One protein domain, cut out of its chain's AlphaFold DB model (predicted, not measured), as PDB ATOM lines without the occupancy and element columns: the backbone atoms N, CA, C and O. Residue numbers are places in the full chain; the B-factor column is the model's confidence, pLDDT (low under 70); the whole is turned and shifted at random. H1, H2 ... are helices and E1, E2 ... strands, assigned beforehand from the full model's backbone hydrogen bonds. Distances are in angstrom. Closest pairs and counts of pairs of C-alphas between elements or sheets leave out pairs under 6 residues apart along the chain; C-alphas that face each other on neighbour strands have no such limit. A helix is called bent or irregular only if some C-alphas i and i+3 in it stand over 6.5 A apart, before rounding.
ATOM      1  N   ASP A   2     360.024 470.117 328.701       31.20
ATOM      2  CA  ASP A   2     361.310 469.709 329.266       31.20
ATOM      3  C   ASP A   2     361.212 468.306 329.894       31.20
ATOM      4  O   ASP A   2     360.560 468.111 330.921       31.20
ATOM      5  N   ARG A   3     361.812 467.296 329.250       32.91
ATOM      6  CA  ARG A   3     361.931 465.927 329.788       32.91
ATOM      7  C   ARG A   3     363.121 465.859 330.756       32.91
ATOM      8  O   ARG A   3     364.039 465.072 330.569       32.91
ATOM      9  N   GLY A   4     363.111 466.691 331.793       35.97
ATOM     10  CA  GLY A   4     364.223 466.841 332.741       35.97
ATOM     11  C   GLY A   4     364.291 465.795 333.862       35.97
ATOM     12  O   GLY A   4     364.746 466.112 334.955       35.97
ATOM     13  N   GLY A   5     363.795 464.570 333.662       45.19
ATOM     14  CA  GLY A   5     363.890 463.529 334.689       45.19
ATOM     15  C   GLY A   5     363.897 462.133 334.092       45.19
ATOM     16  O   GLY A   5     362.881 461.686 333.561       45.19
ATOM     17  N   GLU A   6     365.030 461.445 334.205       54.84
ATOM     18  CA  GLU A   6     365.102 460.007 333.959       54.84
ATOM     19  C   GLU A   6     364.286 459.294 335.049       54.84
ATOM     20  O   GLU A   6     364.433 459.568 336.242       54.84
ATOM     21  N   THR A   7     363.387 458.399 334.648       54.81
ATOM     22  CA  THR A   7     362.700 457.499 335.583       54.81
ATOM     23  C   THR A   7     363.530 456.229 335.649       54.81
ATOM     24  O   THR A   7     363.756 455.602 334.616       54.81
ATOM     25  N   ARG A   8     364.024 455.870 336.836       57.06
ATOM     26  CA  ARG A   8     364.670 454.573 337.044       57.06
ATOM     27  C   ARG A   8     363.671 453.626 337.684       57.06
ATOM     28  O   ARG A   8     363.242 453.850 338.810       57.06
ATOM     29  N   THR A   9     363.327 452.585 336.946       57.44
ATOM     30  CA  THR A   9     362.507 451.473 337.416       57.44
ATOM     31  C   THR A   9     363.421 450.457 338.094       57.44
ATOM     32  O   THR A   9     364.434 450.066 337.518       57.44
ATOM     33  N   ALA A  10     363.080 450.059 339.313       67.44
ATOM     34  CA  ALA A  10     363.624 448.875 339.974       67.44
ATOM     35  C   ALA A  10     362.463 447.922 340.264       67.44
ATOM     36  O   ALA A  10     361.315 448.371 340.294       67.44
ATOM     37  N   ASP A  11     362.752 446.642 340.494       77.06
ATOM     38  CA  ASP A  11     361.720 445.678 340.888       77.06
ATOM     39  C   ASP A  11     361.137 446.026 342.265       77.06
ATOM     40  O   ASP A  11     359.925 445.952 342.458       77.06
ATOM     41  N   ARG A  12     361.981 446.472 343.207       85.56
ATOM     42  CA  ARG A  12     361.544 446.956 344.523       85.56
ATOM     43  C   ARG A  12     362.461 448.058 345.048       85.56
ATOM     44  O   ARG A  12     363.682 447.996 344.898       85.56
ATOM     45  N   MET A  13     361.866 449.059 345.692       90.06
ATOM     46  CA  MET A  13     362.582 450.095 346.439       90.06
ATOM     47  C   MET A  13     361.987 450.233 347.837       90.06
ATOM     48  O   MET A  13     360.788 450.468 347.977       90.06
ATOM     49  N   THR A  14     362.832 450.149 348.857       90.69
ATOM     50  CA  THR A  14     362.431 450.212 350.263       90.69
ATOM     51  C   THR A  14     363.172 451.354 350.938       90.69
ATOM     52  O   THR A  14     364.405 451.372 350.963       90.69
ATOM     53  N   LEU A  15     362.443 452.323 351.495       91.88
ATOM     54  CA  LEU A  15     363.054 453.373 352.305       91.88
ATOM     55  C   LEU A  15     363.573 452.754 353.612       91.88
ATOM     56  O   LEU A  15     362.800 452.203 354.391       91.88
ATOM     57  N   ARG A  16     364.886 452.825 353.838       90.88
ATOM     58  CA  ARG A  16     365.547 452.301 355.042       90.88
ATOM     59  C   ARG A  16     365.769 453.376 356.097       90.88
ATOM     60  O   ARG A  16     365.655 453.083 357.279       90.88
ATOM     61  N   ASP A  17     366.069 454.601 355.672       89.56
ATOM     62  CA  ASP A  17     366.361 455.708 356.584       89.56
ATOM     63  C   ASP A  17     365.999 457.072 355.974       89.56
ATOM     64  O   ASP A  17     366.029 457.254 354.751       89.56
ATOM     65  N   ARG A  18     365.667 458.036 356.841       92.62
ATOM     66  CA  ARG A  18     365.327 459.422 356.502       92.62
ATOM     67  C   ARG A  18     365.936 460.371 357.528       92.62
ATOM     68  O   ARG A  18     365.462 460.466 358.657       92.62
ATOM     69  N   LYS A  19     366.893 461.183 357.084       90.88
ATOM     70  CA  LYS A  19     367.547 462.198 357.919       90.88
ATOM     71  C   LYS A  19     367.225 463.599 357.460       90.88
ATOM     72  O   LYS A  19     367.341 463.900 356.276       90.88
ATOM     73  N   LEU A  20     366.863 464.470 358.394       90.00
ATOM     74  CA  LEU A  20     366.676 465.889 358.115       90.00
ATOM     75  C   LEU A  20     368.029 466.539 357.790       90.00
ATOM     76  O   LEU A  20     368.981 466.431 358.554       90.00
ATOM     77  N   VAL A  21     368.098 467.216 356.648       89.44
ATOM     78  CA  VAL A  21     369.298 467.907 356.147       89.44
ATOM     79  C   VAL A  21     369.154 469.414 356.318       89.44
ATOM     80  O   VAL A  21     370.113 470.117 356.616       89.44
ATOM     81  N   TYR A  22     367.948 469.931 356.085       87.38
ATOM     82  CA  TYR A  22     367.687 471.363 356.074       87.38
ATOM     83  C   TYR A  22     366.215 471.646 356.349       87.38
ATOM     84  O   TYR A  22     365.343 470.922 355.873       87.38
ATOM     85  N   THR A  23     365.948 472.729 357.078       89.81
ATOM     86  CA  THR A  23     364.611 473.310 357.234       89.81
ATOM     87  C   THR A  23     364.668 474.762 356.788       89.81
ATOM     88  O   THR A  23     365.486 475.539 357.282       89.81
ATOM     89  N   HIS A  24     363.810 475.138 355.845       87.81
ATOM     90  CA  HIS A  24     363.751 476.499 355.342       87.81
ATOM     91  C   HIS A  24     363.167 477.438 356.409       87.81
ATOM     92  O   HIS A  24     362.049 477.199 356.866       87.81
ATOM     93  N   PRO A  25     363.848 478.540 356.771       82.31
ATOM     94  CA  PRO A  25     363.473 479.355 357.931       82.31
ATOM     95  C   PRO A  25     362.125 480.073 357.772       82.31
ATOM     96  O   PRO A  25     361.456 480.333 358.762       82.31
ATOM     97  N   VAL A  26     361.718 480.385 356.534       88.38
ATOM     98  CA  VAL A  26     360.456 481.107 356.262       88.38
ATOM     99  C   VAL A  26     359.264 480.167 356.063       88.38
ATOM    100  O   VAL A  26     358.208 480.371 356.642       88.38
ATOM    101  N   THR A  27     359.409 479.145 355.216       91.94
ATOM    102  CA  THR A  27     358.306 478.267 354.804       91.94
ATOM    103  C   THR A  27     358.193 477.004 355.654       91.94
ATOM    104  O   THR A  27     357.230 476.263 355.491       91.94
ATOM    105  N   GLY A  28     359.188 476.700 356.495       89.81
ATOM    106  CA  GLY A  28     359.277 475.434 357.229       89.81
ATOM    107  C   GLY A  28     359.513 474.209 356.339       89.81
ATOM    108  O   GLY A  28     359.575 473.092 356.844       89.81
ATOM    109  N   ALA A  29     359.652 474.387 355.021       91.56
ATOM    110  CA  ALA A  29     359.856 473.290 354.086       91.56
ATOM    111  C   ALA A  29     361.173 472.562 354.381       91.56
ATOM    112  O   ALA A  29     362.210 473.193 354.593       91.56
ATOM    113  N   GLN A  30     361.127 471.234 354.367       93.81
ATOM    114  CA  GLN A  30     362.247 470.394 354.772       93.81
ATOM    115  C   GLN A  30     362.907 469.701 353.585       93.81
ATOM    116  O   GLN A  30     362.269 469.397 352.571       93.81
ATOM    117  N   SER A  31     364.189 469.401 353.754       93.81
ATOM    118  CA  SER A  31     364.966 468.554 352.855       93.81
ATOM    119  C   SER A  31     365.570 467.411 353.644       93.81
ATOM    120  O   SER A  31     366.063 467.616 354.752       93.81
ATOM    121  N   HIS A  32     365.540 466.218 353.064       94.25
ATOM    122  CA  HIS A  32     365.953 464.988 353.720       94.25
ATOM    123  C   HIS A  32     366.965 464.226 352.880       94.25
ATOM    124  O   HIS A  32     366.854 464.199 351.657       94.25
ATOM    125  N   LEU A  33     367.912 463.575 353.546       92.88
ATOM    126  CA  LEU A  33     368.747 462.525 352.989       92.88
ATOM    127  C   LEU A  33     368.035 461.201 353.250       92.88
ATOM    128  O   LEU A  33     367.747 460.858 354.392       92.88
ATOM    129  N   LEU A  34     367.732 460.489 352.178       92.88
ATOM    130  CA  LEU A  34     367.050 459.209 352.184       92.88
ATOM    131  C   LEU A  34     368.056 458.115 351.845       92.88
ATOM    132  O   LEU A  34     368.816 458.263 350.882       92.88
ATOM    133  N   THR A  35     368.022 457.021 352.594       90.81
ATOM    134  CA  THR A  35     368.727 455.781 352.256       90.81
ATOM    135  C   THR A  35     367.688 454.785 351.778       90.81
ATOM    136  O   THR A  35     366.779 454.420 352.522       90.81
ATOM    137  N   ILE A  36     367.791 454.385 350.517       89.88
ATOM    138  CA  ILE A  36     366.829 453.517 349.848       89.88
ATOM    139  C   ILE A  36     367.554 452.238 349.461       89.88
ATOM    140  O   ILE A  36     368.536 452.273 348.720       89.88
ATOM    141  N   GLU A  37     367.056 451.110 349.942       88.38
ATOM    142  CA  GLU A  37     367.456 449.808 349.433       88.38
ATOM    143  C   GLU A  37     366.727 449.555 348.118       88.38
ATOM    144  O   GLU A  37     365.507 449.695 348.021       88.38
ATOM    145  N   ARG A  38     367.486 449.203 347.089       85.94
ATOM    146  CA  ARG A  38     366.996 448.883 345.758       85.94
ATOM    147  C   ARG A  38     367.283 447.421 345.477       85.94
ATOM    148  O   ARG A  38     368.440 447.007 345.515       85.94
ATOM    149  N   MET A  39     366.243 446.685 345.124       85.50
ATOM    150  CA  MET A  39     366.341 445.309 344.670       85.50
ATOM    151  C   MET A  39     365.989 445.257 343.186       85.50
ATOM    152  O   MET A  39     364.923 445.720 342.773       85.50
ATOM    153  N   ASP A  40     366.901 444.713 342.392       84.12
ATOM    154  CA  ASP A  40     366.736 444.520 340.955       84.12
ATOM    155  C   ASP A  40     366.773 443.030 340.639       84.12
ATOM    156  O   ASP A  40     367.604 442.290 341.173       84.12
ATOM    157  N   ARG A  41     365.887 442.582 339.751       87.88
ATOM    158  CA  ARG A  41     365.914 441.215 339.248       87.88
ATOM    159  C   ARG A  41     367.074 441.045 338.280       87.88
ATOM    160  O   ARG A  41     367.193 441.786 337.299       87.88
ATOM    161  N   VAL A 141     369.634 459.550 348.430       91.50
ATOM    162  CA  VAL A 141     368.849 460.553 347.702       91.50
ATOM    163  C   VAL A 141     368.568 461.745 348.599       91.50
ATOM    164  O   VAL A 141     367.986 461.585 349.662       91.50
ATOM    165  N   VAL A 142     368.913 462.956 348.160       93.31
ATOM    166  CA  VAL A 142     368.428 464.175 348.819       93.31
ATOM    167  C   VAL A 142     367.110 464.586 348.173       93.31
ATOM    168  O   VAL A 142     367.068 464.854 346.972       93.31
ATOM    169  N   SER A 143     366.036 464.631 348.955       94.50
ATOM    170  CA  SER A 143     364.679 464.980 348.515       94.50
ATOM    171  C   SER A 143     364.107 466.137 349.341       94.50
ATOM    172  O   SER A 143     364.648 466.482 350.391       94.50
ATOM    173  N   GLY A 144     363.028 466.760 348.866       92.75
ATOM    174  CA  GLY A 144     362.425 467.954 349.464       92.75
ATOM    175  C   GLY A 144     362.877 469.247 348.781       92.75
ATOM    176  O   GLY A 144     363.017 469.299 347.556       92.75
ATOM    177  N   LEU A 145     363.086 470.314 349.551       90.38
ATOM    178  CA  LEU A 145     363.418 471.633 349.004       90.38
ATOM    179  C   LEU A 145     364.911 471.747 348.628       90.38
ATOM    180  O   LEU A 145     365.759 472.123 349.437       90.38
ATOM    181  N   LEU A 146     365.249 471.439 347.374       89.31
ATOM    182  CA  LEU A 146     366.652 471.338 346.940       89.31
ATOM    183  C   LEU A 146     367.326 472.672 346.598       89.31
ATOM    184  O   LEU A 146     368.520 472.820 346.841       89.31
ATOM    185  N   LEU A 147     366.599 473.635 346.020       88.62
ATOM    186  CA  LEU A 147     367.199 474.873 345.494       88.62
ATOM    187  C   LEU A 147     368.021 475.665 346.534       88.62
ATOM    188  O   LEU A 147     369.147 476.042 346.206       88.62
ATOM    189  N   PRO A 148     367.550 475.872 347.782       85.81
ATOM    190  CA  PRO A 148     368.308 476.609 348.799       85.81
ATOM    191  C   PRO A 148     369.619 475.931 349.200       85.81
ATOM    192  O   PRO A 148     370.569 476.598 349.596       85.81
ATOM    193  N   ILE A 149     369.682 474.604 349.075       85.69
ATOM    194  CA  ILE A 149     370.832 473.794 349.480       85.69
ATOM    195  C   ILE A 149     371.675 473.315 348.293       85.69
ATOM    196  O   ILE A 149     372.663 472.610 348.481       85.69
ATOM    197  N   TRP A 150     371.330 473.716 347.067       86.25
ATOM    198  CA  TRP A 150     371.886 473.154 345.834       86.25
ATOM    199  C   TRP A 150     373.413 473.255 345.740       86.25
ATOM    200  O   TRP A 150     374.077 472.305 345.326       86.25
ATOM    201  N   LYS A 151     373.978 474.392 346.167       81.69
ATOM    202  CA  LYS A 151     375.430 474.652 346.158       81.69
ATOM    203  C   LYS A 151     376.203 473.834 347.198       81.69
ATOM    204  O   LYS A 151     377.412 473.683 347.069       81.69
ATOM    205  N   LEU A 152     375.515 473.331 348.222       80.31
ATOM    206  CA  LEU A 152     376.091 472.535 349.308       80.31
ATOM    207  C   LEU A 152     376.026 471.028 349.021       80.31
ATOM    208  O   LEU A 152     376.663 470.239 349.717       80.31
ATOM    209  N   LEU A 153     375.284 470.611 347.997       84.12
ATOM    210  CA  LEU A 153     375.324 469.237 347.505       84.12
ATOM    211  C   LEU A 153     376.641 469.005 346.725       84.12
ATOM    212  O   LEU A 153     377.184 469.962 346.160       84.12
ATOM    213  N   PRO A 154     377.156 467.760 346.640       79.31
ATOM    214  CA  PRO A 154     378.253 467.400 345.725       79.31
ATOM    215  C   PRO A 154     377.967 467.897 344.301       79.31
ATOM    216  O   PRO A 154     376.804 468.074 343.973       79.31
ATOM    217  N   GLN A 155     378.946 468.158 343.436       75.75
ATOM    218  CA  GLN A 155     378.676 468.716 342.086       75.75
ATOM    219  C   GLN A 155     379.003 467.739 340.948       75.75
ATOM    220  O   GLN A 155     378.624 467.961 339.805       75.75
ATOM    221  N   ASP A 156     379.621 466.616 341.291       61.16
ATOM    222  CA  ASP A 156     380.225 465.666 340.352       61.16
ATOM    223  C   ASP A 156     379.161 464.831 339.612       61.16
ATOM    224  O   ASP A 156     379.374 464.370 338.494       61.16
ATOM    225  N   TYR A 157     377.976 464.668 340.220       62.31
ATOM    226  CA  TYR A 157     376.847 463.931 339.645       62.31
ATOM    227  C   TYR A 157     375.508 464.625 339.948       62.31
ATOM    228  O   TYR A 157     374.899 464.438 341.006       62.31
ATOM    229  N   CYS A 158     375.045 465.489 339.043       67.31
ATOM    230  CA  CYS A 158     373.819 466.289 339.189       67.31
ATOM    231  C   CYS A 158     372.614 465.641 338.485       67.31
ATOM    232  O   CYS A 158     372.073 466.215 337.545       67.31
ATOM    233  N   ARG A 159     372.181 464.444 338.912       76.19
ATOM    234  CA  ARG A 159     370.957 463.810 338.381       76.19
ATOM    235  C   ARG A 159     369.825 463.806 339.404       76.19
ATOM    236  O   ARG A 159     370.001 463.341 340.531       76.19
ATOM    237  N   VAL A 160     368.665 464.310 338.985       84.00
ATOM    238  CA  VAL A 160     367.409 464.249 339.739       84.00
ATOM    239  C   VAL A 160     366.576 463.102 339.185       84.00
ATOM    240  O   VAL A 160     366.341 463.029 337.981       84.00
ATOM    241  N   TYR A 161     366.130 462.220 340.071       84.50
ATOM    242  CA  TYR A 161     365.309 461.070 339.728       84.50
ATOM    243  C   TYR A 161     363.927 461.189 340.357       84.50
ATOM    244  O   TYR A 161     363.742 461.807 341.411       84.50
ATOM    245  N   ARG A 162     362.958 460.560 339.691       88.56
ATOM    246  CA  ARG A 162     361.666 460.212 340.281       88.56
ATOM    247  C   ARG A 162     361.711 458.736 340.641       88.56
ATOM    248  O   ARG A 162     362.005 457.914 339.776       88.56
ATOM    249  N   LEU A 163     361.455 458.436 341.906       89.38
ATOM    250  CA  LEU A 163     361.472 457.097 342.476       89.38
ATOM    251  C   LEU A 163     360.101 456.805 343.083       89.38
ATOM    252  O   LEU A 163     359.412 457.721 343.541       89.38
ATOM    253  N   GLN A 164     359.722 455.533 343.085       89.69
ATOM    254  CA  GLN A 164     358.542 455.052 343.786       89.69
ATOM    255  C   GLN A 164     358.949 453.859 344.645       89.69
ATOM    256  O   GLN A 164     359.545 452.913 344.132       89.69
ATOM    257  N   THR A 165     358.671 453.932 345.941       89.81
ATOM    258  CA  THR A 165     358.908 452.844 346.895       89.81
ATOM    259  C   THR A 165     357.770 451.825 346.865       89.81
ATOM    260  O   THR A 165     356.696 452.081 346.317       89.81
ATOM    261  N   GLU A 166     358.004 450.649 347.447       88.88
ATOM    262  CA  GLU A 166     357.032 449.549 347.498       88.88
ATOM    263  C   GLU A 166     355.749 449.916 348.259       88.88
ATOM    264  O   GLU A 166     354.664 449.491 347.874       88.88
ATOM    265  N   ASP A 167     355.847 450.764 349.284       87.56
ATOM    266  CA  ASP A 167     354.704 451.314 350.026       87.56
ATOM    267  C   ASP A 167     353.973 452.447 349.274       87.56
ATOM    268  O   ASP A 167     352.978 452.988 349.757       87.56
ATOM    269  N   GLY A 168     354.429 452.794 348.066       87.69
ATOM    270  CA  GLY A 168     353.799 453.776 347.189       87.69
ATOM    271  C   GLY A 168     354.279 455.217 347.375       87.69
ATOM    272  O   GLY A 168     353.770 456.100 346.674       87.69
ATOM    273  N   GLU A 169     355.257 455.478 348.250       90.38
ATOM    274  CA  GLU A 169     355.849 456.812 348.396       90.38
ATOM    275  C   GLU A 169     356.510 457.256 347.081       90.38
ATOM    276  O   GLU A 169     357.321 456.550 346.478       90.38
ATOM    277  N   ARG A 170     356.164 458.461 346.615       91.75
ATOM    278  CA  ARG A 170     356.770 459.076 345.429       91.75
ATOM    279  C   ARG A 170     357.831 460.071 345.856       91.75
ATOM    280  O   ARG A 170     357.521 461.134 346.388       91.75
ATOM    281  N   ILE A 171     359.078 459.752 345.545       91.88
ATOM    282  CA  ILE A 171     360.238 460.549 345.922       91.88
ATOM    283  C   ILE A 171     360.774 461.246 344.675       91.88
ATOM    284  O   ILE A 171     361.072 460.614 343.662       91.88
ATOM    285  N   VAL A 172     360.934 462.565 344.756       91.44
ATOM    286  CA  VAL A 172     361.681 463.341 343.761       91.44
ATOM    287  C   VAL A 172     362.910 463.897 344.443       91.44
ATOM    288  O   VAL A 172     362.805 464.633 345.425       91.44
ATOM    289  N   GLY A 173     364.086 463.528 343.955       91.38
ATOM    290  CA  GLY A 173     365.310 463.886 344.644       91.38
ATOM    291  C   GLY A 173     366.555 463.671 343.816       91.38
ATOM    292  O   GLY A 173     366.546 463.036 342.761       91.38
ATOM    293  N   ARG A 174     367.644 464.240 344.305       89.94
ATOM    294  CA  ARG A 174     368.956 464.122 343.697       89.94
ATOM    295  C   ARG A 174     369.680 462.910 344.267       89.94
ATOM    296  O   ARG A 174     369.877 462.843 345.477       89.94
ATOM    297  N   VAL A 175     370.115 461.995 343.401       87.19
ATOM    298  CA  VAL A 175     370.958 460.869 343.829       87.19
ATOM    299  C   VAL A 175     372.359 461.374 344.146       87.19
ATOM    300  O   VAL A 175     372.946 462.152 343.390       87.19
ATOM    301  N   ILE A 176     372.883 460.913 345.273       84.94
ATOM    302  CA  ILE A 176     374.215 461.218 345.769       84.94
ATOM    303  C   ILE A 176     375.079 459.983 345.560       84.94
ATOM    304  O   ILE A 176     374.780 458.909 346.080       84.94
TER     305      ILE A 176
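Overview. This is residues 2 to 41 and 141 to 176 of the 288 residues of the protein "Methylase" of Shinella sp. MEC089 (UniProt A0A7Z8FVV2). One strongly twisted sheet of five strands is folded back on itself: the long hairpin E1 and E2 faces the shorter hairpin E4 and E5, with E3 as the hinge. The short helix H1 sits at one end, and residues 6 to 7 pair beside E4. The 76 printed residues hold E1, E2, E3, H1, E4, E5 along the chain; the sheet's order is E1, E2, E3, E5, E4, all antiparallel, and the class is mostly strand. The whole is compact, with a radius of gyration of the C-alphas of 12.9 A, yet elongated, spanning 42 by 26 by 22 A.

Along the chain. Find C-alpha 12 at (361.544, 446.956, 344.523); from there E1, residues 12 to 23, runs 29.4 A and bends by 60 degrees at residue 17. E2, residues 30 to 41, runs 33.3 A. E3 is residues 141 to 144, H1 147 to 152, E4 160 to 164, and E5 170 to 176, ending at C-alpha 176 (374.215, 461.218, 345.769).

Arrangement. Look for N 14 and O 37, 2.8 A, between E1 and E2; N 32 and O 143, 2.8 A, between E2 and E3; N 142 and O 174, 2.9 A, between E3 and E5; N 163 and O 171, 2.8 A, between E5 and E4. E3, H1 and E4 form a split strand-helix-strand unit, two strands of one sheet joined through a helix, with E5 between them in the sheet; its crossover is right-handed. H1 is on the sheet at a height of 8.6 A. H1 is irregular, C-alphas 148 and 151 being 7.8 A apart; 0 of 2 O i to N i+4 pairs and 2 of 3 O i to N i+3 pairs are within hydrogen-bond range.

Size, cuts and confidence. Residues 42 to 140 are cut out, leaving C-alphas 41 and 141 21.3 A apart. Of the links printed whole, none is long. Confidence is under 70 at residues 2 to 10 and 156 to 158.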